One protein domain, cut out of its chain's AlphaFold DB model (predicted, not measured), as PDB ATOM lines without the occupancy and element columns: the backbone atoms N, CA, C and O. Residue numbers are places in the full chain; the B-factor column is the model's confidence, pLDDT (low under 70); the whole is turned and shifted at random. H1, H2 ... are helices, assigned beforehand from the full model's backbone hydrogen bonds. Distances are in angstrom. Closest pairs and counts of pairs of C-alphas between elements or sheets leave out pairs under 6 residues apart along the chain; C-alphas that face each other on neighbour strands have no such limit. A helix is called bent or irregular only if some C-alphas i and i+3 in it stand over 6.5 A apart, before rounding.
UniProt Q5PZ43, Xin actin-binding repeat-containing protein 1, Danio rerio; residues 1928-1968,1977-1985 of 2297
ATOM      1  N   SER A1928     226.670 213.409 266.665       83.36
ATOM      2  CA  SER A1928     226.001 212.683 265.576       83.36
ATOM      3  C   SER A1928     226.427 211.220 265.542       83.36
ATOM      4  O   SER A1928     225.565 210.351 265.507       83.36
ATOM      5  N   ILE A1929     227.733 210.936 265.633       84.60
ATOM      6  CA  ILE A1929     228.252 209.559 265.684       84.60
ATOM      7  C   ILE A1929     227.614 208.798 266.855       84.60
ATOM      8  O   ILE A1929     227.086 207.707 266.652       84.60
ATOM      9  N   HIS A1930     227.567 209.420 268.037       85.25
ATOM     10  CA  HIS A1930     226.956 208.858 269.242       85.25
ATOM     11  C   HIS A1930     225.427 208.681 269.123       85.25
ATOM     12  O   HIS A1930     224.873 207.682 269.577       85.25
ATOM     13  N   ARG A1931     224.716 209.600 268.453       77.72
ATOM     14  CA  ARG A1931     223.289 209.423 268.124       77.72
ATOM     15  C   ARG A1931     223.074 208.204 267.228       77.72
ATOM     16  O   ARG A1931     222.177 207.404 267.488       77.72
ATOM     17  N   ASP A1932     223.881 208.067 266.182       76.25
ATOM     18  CA  ASP A1932     223.761 206.976 265.213       76.25
ATOM     19  C   ASP A1932     224.180 205.626 265.834       76.25
ATOM     20  O   ASP A1932     223.714 204.570 265.418       76.25
ATOM     21  N   GLU A1933     225.024 205.656 266.864       75.42
ATOM     22  CA  GLU A1933     225.440 204.521 267.695       75.42
ATOM     23  C   GLU A1933     224.336 204.048 268.647       75.42
ATOM     24  O   GLU A1933     223.998 202.864 268.647       75.42
ATOM     25  N   ILE A1934     223.673 204.971 269.353       71.80
ATOM     26  CA  ILE A1934     222.463 204.678 270.141       71.80
ATOM     27  C   ILE A1934     221.357 204.095 269.241       71.80
ATOM     28  O   ILE A1934     220.670 203.148 269.628       71.80
ATOM     29  N   MET A1935     221.208 204.620 268.018       64.83
ATOM     30  CA  MET A1935     220.287 204.070 267.015       64.83
ATOM     31  C   MET A1935     220.674 202.646 266.583       64.83
ATOM     32  O   MET A1935     219.776 201.826 266.408       64.83
ATOM     33  N   ARG A1936     221.974 202.331 266.438       76.31
ATOM     34  CA  ARG A1936     222.469 200.980 266.098       76.31
ATOM     35  C   ARG A1936     222.251 199.962 267.219       76.31
ATOM     36  O   ARG A1936     221.862 198.840 266.919       76.31
ATOM     37  N   GLY A1937     222.455 200.337 268.482       75.29
ATOM     38  CA  GLY A1937     222.225 199.427 269.613       75.29
ATOM     39  C   GLY A1937     220.751 199.044 269.789       75.29
ATOM     40  O   GLY A1937     220.436 197.901 270.105       75.29
ATOM     41  N   ASN A1938     219.833 199.981 269.527       73.63
ATOM     42  CA  ASN A1938     218.410 199.833 269.854       73.63
ATOM     43  C   ASN A1938     217.479 199.747 268.623       73.63
ATOM     44  O   ASN A1938     216.294 200.070 268.745       73.63
ATOM     45  N   VAL A1939     217.964 199.312 267.447       78.50
ATOM     46  CA  VAL A1939     217.203 199.333 266.169       78.50
ATOM     47  C   VAL A1939     215.793 198.750 266.301       78.50
ATOM     48  O   VAL A1939     214.842 199.373 265.836       78.50
ATOM     49  N   LYS A1940     215.627 197.596 266.963       77.92
ATOM     50  CA  LYS A1940     214.319 196.936 267.131       77.92
ATOM     51  C   LYS A1940     213.319 197.813 267.896       77.92
ATOM     52  O   LYS A1940     212.203 198.015 267.428       77.92
ATOM     53  N   ALA A1941     213.740 198.394 269.020       75.77
ATOM     54  CA  ALA A1941     212.910 199.303 269.811       75.77
ATOM     55  C   ALA A1941     212.654 200.633 269.078       75.77
ATOM     56  O   ALA A1941     211.554 201.173 269.144       75.77
ATOM     57  N   ALA A1942     213.637 201.147 268.331       72.69
ATOM     58  CA  ALA A1942     213.457 202.332 267.495       72.69
ATOM     59  C   ALA A1942     212.436 202.083 266.370       72.69
ATOM     60  O   ALA A1942     211.532 202.895 266.181       72.69
ATOM     61  N   MET A1943     212.523 200.946 265.669       73.63
ATOM     62  CA  MET A1943     211.546 200.531 264.658       73.63
ATOM     63  C   MET A1943     210.149 200.353 265.252       73.63
ATOM     64  O   MET A1943     209.191 200.841 264.667       73.63
ATOM     65  N   GLU A1944     210.021 199.734 266.426       78.97
ATOM     66  CA  GLU A1944     208.733 199.600 267.115       78.97
ATOM     67  C   GLU A1944     208.157 200.962 267.546       78.97
ATOM     68  O   GLU A1944     206.947 201.184 267.458       78.97
ATOM     69  N   ILE A1945     208.998 201.919 267.951       75.06
ATOM     70  CA  ILE A1945     208.576 203.304 268.207       75.06
ATOM     71  C   ILE A1945     208.100 203.974 266.909       75.06
ATOM     72  O   ILE A1945     207.048 204.613 266.923       75.06
ATOM     73  N   PHE A1946     208.806 203.807 265.785       79.09
ATOM     74  CA  PHE A1946     208.379 204.339 264.485       79.09
ATOM     75  C   PHE A1946     207.088 203.688 263.970       79.09
ATOM     76  O   PHE A1946     206.207 204.396 263.487       79.09
ATOM     77  N   GLU A1947     206.919 202.374 264.124       81.59
ATOM     78  CA  GLU A1947     205.700 201.674 263.716       81.59
ATOM     79  C   GLU A1947     204.506 202.075 264.598       81.59
ATOM     80  O   GLU A1947     203.412 202.329 264.098       81.59
ATOM     81  N   ASN A1948     204.709 202.244 265.908       83.23
ATOM     82  CA  ASN A1948     203.671 202.763 266.799       83.23
ATOM     83  C   ASN A1948     203.412 204.271 266.624       83.23
ATOM     84  O   ASN A1948     202.341 204.742 267.006       83.23
ATOM     85  N   LEU A1949     204.338 205.043 266.042       78.70
ATOM     86  CA  LEU A1949     204.082 206.415 265.584       78.70
ATOM     87  C   LEU A1949     203.253 206.421 264.290       78.70
ATOM     88  O   LEU A1949     202.264 207.147 264.234       78.70
ATOM     89  N   MET A1950     203.575 205.560 263.317       83.70
ATOM     90  CA  MET A1950     202.764 205.329 262.110       83.70
ATOM     91  C   MET A1950     201.325 204.937 262.470       83.70
ATOM     92  O   MET A1950     200.392 205.661 262.133       83.70
ATOM     93  N   ARG A1951     201.141 203.865 263.255       90.51
ATOM     94  CA  ARG A1951     199.815 203.406 263.714       90.51
ATOM     95  C   ARG A1951     199.053 204.491 264.486       90.51
ATOM     96  O   ARG A1951     197.833 204.559 264.384       90.51
ATOM     97  N   ARG A1952     199.741 205.350 265.256       79.83
ATOM     98  CA  ARG A1952     199.115 206.488 265.962       79.83
ATOM     99  C   ARG A1952     198.645 207.584 265.015       79.83
ATOM    100  O   ARG A1952     197.575 208.137 265.253       79.83
ATOM    101  N   GLU A1953     199.417 207.911 263.984       78.40
ATOM    102  CA  GLU A1953     199.034 208.933 263.008       78.40
ATOM    103  C   GLU A1953     197.906 208.424 262.095       78.40
ATOM    104  O   GLU A1953     196.910 209.117 261.908       78.40
ATOM    105  N   GLU A1954     197.968 207.166 261.654       84.06
ATOM    106  CA  GLU A1954     196.875 206.498 260.935       84.06
ATOM    107  C   GLU A1954     195.588 206.428 261.776       84.06
ATOM    108  O   GLU A1954     194.519 206.830 261.316       84.06
ATOM    109  N   LEU A1955     195.672 206.016 263.048       86.18
ATOM    110  CA  LEU A1955     194.525 206.026 263.965       86.18
ATOM    111  C   LEU A1955     193.990 207.448 264.212       86.18
ATOM    112  O   LEU A1955     192.786 207.626 264.382       86.18
ATOM    113  N   LYS A1956     194.846 208.475 264.183       80.79
ATOM    114  CA  LYS A1956     194.454 209.889 264.277       80.79
ATOM    115  C   LYS A1956     193.719 210.377 263.020       80.79
ATOM    116  O   LYS A1956     192.761 211.140 263.167       80.79
ATOM    117  N   VAL A1957     194.075 209.895 261.826       82.78
ATOM    118  CA  VAL A1957     193.309 210.133 260.586       82.78
ATOM    119  C   VAL A1957     191.916 209.502 260.687       82.78
ATOM    120  O   VAL A1957     190.922 210.189 260.453       82.78
ATOM    121  N   ILE A1958     191.819 208.243 261.131       83.21
ATOM    122  CA  ILE A1958     190.524 207.558 261.323       83.21
ATOM    123  C   ILE A1958     189.668 208.288 262.361       83.21
ATOM    124  O   ILE A1958     188.509 208.583 262.090       83.21
ATOM    125  N   LEU A1959     190.231 208.628 263.528       83.10
ATOM    126  CA  LEU A1959     189.511 209.379 264.560       83.10
ATOM    127  C   LEU A1959     189.030 210.740 264.050       83.10
ATOM    128  O   LEU A1959     187.950 211.168 264.438       83.10
ATOM    129  N   SER A1960     189.782 211.400 263.166       78.41
ATOM    130  CA  SER A1960     189.337 212.655 262.546       78.41
ATOM    131  C   SER A1960     188.143 212.432 261.618       78.41
ATOM    132  O   SER A1960     187.154 213.148 261.746       78.41
ATOM    133  N   LYS A1961     188.175 211.400 260.761       79.33
ATOM    134  CA  LYS A1961     187.060 211.071 259.853       79.33
ATOM    135  C   LYS A1961     185.817 210.557 260.598       79.33
ATOM    136  O   LYS A1961     184.699 210.842 260.181       79.33
ATOM    137  N   VAL A1962     185.985 209.858 261.725       81.10
ATOM    138  CA  VAL A1962     184.874 209.499 262.629       81.10
ATOM    139  C   VAL A1962     184.303 210.746 263.308       81.10
ATOM    140  O   VAL A1962     183.092 210.927 263.295       81.10
ATOM    141  N   GLN A1963     185.146 211.644 263.837       77.96
ATOM    142  CA  GLN A1963     184.686 212.877 264.493       77.96
ATOM    143  C   GLN A1963     183.989 213.846 263.515       77.96
ATOM    144  O   GLN A1963     183.143 214.632 263.932       77.96
ATOM    145  N   GLU A1964     184.336 213.799 262.226       75.51
ATOM    146  CA  GLU A1964     183.636 214.504 261.144       75.51
ATOM    147  C   GLU A1964     182.198 213.976 261.001       75.51
ATOM    148  O   GLU A1964     181.248 214.742 261.138       75.51
ATOM    149  N   ILE A1965     182.032 212.653 260.879       75.04
ATOM    150  CA  ILE A1965     180.723 211.980 260.767       75.04
ATOM    151  C   ILE A1965     179.880 212.120 262.055       75.04
ATOM    152  O   ILE A1965     178.656 212.190 261.983       75.04
ATOM    153  N   GLU A1966     180.503 212.190 263.237       72.96
ATOM    154  CA  GLU A1966     179.815 212.505 264.505       72.96
ATOM    155  C   GLU A1966     179.404 213.986 264.617       72.96
ATOM    156  O   GLU A1966     178.448 214.306 265.326       72.96
ATOM    157  N   GLY A1967     180.130 214.894 263.956       68.87
ATOM    158  CA  GLY A1967     179.879 216.338 263.977       68.87
ATOM    159  C   GLY A1967     178.815 216.804 262.980       68.87
ATOM    160  O   GLY A1967     178.189 217.842 263.197       68.87
ATOM    161  N   GLU A1968     178.578 216.043 261.912       60.35
ATOM    162  CA  GLU A1968     177.540 216.310 260.914       60.35
ATOM    163  C   GLU A1968     176.152 215.900 261.441       60.35
ATOM    164  O   GLU A1968     175.584 214.863 261.097       60.35
ATOM    165  N   LEU A1977     180.613 207.878 254.963       74.56
ATOM    166  CA  LEU A1977     180.649 206.602 255.682       74.56
ATOM    167  C   LEU A1977     181.277 205.468 254.848       74.56
ATOM    168  O   LEU A1977     182.095 204.708 255.368       74.56
ATOM    169  N   LYS A1978     180.961 205.353 253.548       75.36
ATOM    170  CA  LYS A1978     181.585 204.342 252.674       75.36
ATOM    171  C   LYS A1978     183.090 204.570 252.542       75.36
ATOM    172  O   LYS A1978     183.848 203.615 252.655       75.36
ATOM    173  N   THR A1979     183.531 205.812 252.358       74.77
ATOM    174  CA  THR A1979     184.962 206.143 252.268       74.77
ATOM    175  C   THR A1979     185.697 205.983 253.596       74.77
ATOM    176  O   THR A1979     186.881 205.662 253.559       74.77
ATOM    177  N   LEU A1980     185.035 206.093 254.754       72.87
ATOM    178  CA  LEU A1980     185.617 205.636 256.021       72.87
ATOM    179  C   LEU A1980     185.926 204.129 255.962       72.87
ATOM    180  O   LEU A1980     187.061 203.740 256.219       72.87
ATOM    181  N   PHE A1981     184.951 203.292 255.582       74.56
ATOM    182  CA  PHE A1981     185.123 201.832 255.503       74.56
ATOM    183  C   PHE A1981     186.094 201.370 254.402       74.56
ATOM    184  O   PHE A1981     186.766 200.355 254.564       74.56
ATOM    185  N   GLU A1982     186.178 202.102 253.293       77.55
ATOM    186  CA  GLU A1982     187.014 201.764 252.132       77.55
ATOM    187  C   GLU A1982     188.483 202.207 252.317       77.55
ATOM    188  O   GLU A1982     189.367 201.649 251.673       77.55
ATOM    189  N   ASN A1983     188.760 203.141 253.243       67.47
ATOM    190  CA  ASN A1983     190.109 203.627 253.580       67.47
ATOM    191  C   ASN A1983     190.637 203.145 254.953       67.47
ATOM    192  O   ASN A1983     191.595 203.725 255.467       67.47
ATOM    193  N   VAL A1984     190.046 202.119 255.583       73.68
ATOM    194  CA  VAL A1984     190.544 201.630 256.886       73.68
ATOM    195  C   VAL A1984     191.915 200.938 256.721       73.68
ATOM    196  O   VAL A1984     191.998 199.946 255.991       73.68
ATOM    197  N   PRO A1985     192.979 201.386 257.423       66.88
ATOM    198  CA  PRO A1985     194.310 200.783 257.369       66.88
ATOM    199  C   PRO A1985     194.324 199.279 257.665       66.88
ATOM    200  O   PRO A1985     193.685 198.798 258.604       66.88
TER     201      PRO A1985
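Overview. This is residues 1928 to 1968 and 1977 to 1985 of the 2297 residues of the protein "Xin actin-binding repeat-containing protein 1" of Danio rerio (UniProt Q5PZ43). One long helix, H2, makes the length of this rod; at its first end the shorter helix H1 turns off at about a right angle and makes a corner with it, and near its other end the small helix H3 packs on its side and runs back along it. The arrangement is open, with few contacts: H1, together with H2 up to residue 1950, stands free over most of its residues. The printed part has 50 residues with three named helices, in the order H1, H2, H3 along the chain, and no named strand; the class is all helix. It is extended, with a radius of gyration of the C-alphas of 17.0 A, and its C-alphas span 51 by 18 by 13 A along the three main axes.

Arrangement. H2, residues 1939 to 1967, is the longest helix, with 29 residues. It touches H3, residues 1977 to 1982, with residues 1958 to 1965 alone. The closest C-alphas of the two are those of Lys 1961 and Leu 1980, 6.8 A apart. The lines of H2 and H3 stand at a shallow tilt of 26 degrees, and they run opposite ways. H1, residues 1928 to 1937, is close to H2 but not clearly touching it, with 1 pair of C-alphas within 8 A, those of Met 1935 and Ala 1942, 7.1 A apart. The lines of H1 and H2 are about perpendicular, at 89 degrees. H1 and H3 are apart. In H1, H2 and H3 every pair of backbone O of residue i and N of residue i+4 is within hydrogen-bond range.

Along the chain. H2 begins with C-alpha 1939 at (217.203, 199.333, 266.169) and measures 41.1 A from first to last C-alpha, ending at Gly 1967. H1 begins at Ser 1928, with its C-alpha at (226.001, 212.683, 265.576), and measures 14.4 A to the C-alpha of Gly 1937. H3 measures 8.7 A from the C-alpha of Leu 1977 to that of Glu 1982, the latter at (187.014, 201.764, 252.132). None of the three helices is bent or irregular.

Size, cuts and confidence. The two C-alphas farthest apart are those of Ile 1929 and Glu 1968, at 51.4 A. Residues 1969 to 1976 are not printed, and the C-alphas of Glu 1968 and Leu 1977 are 11.5 A apart across this cut, which lies in the link from H2 to H3. The link from H1 to H2, one residue, is tight. The mean pLDDT of the printed part is 77.2; it is under 70 at residue 1935, residues 1967 to 1968, residue 1983 and residue 1985.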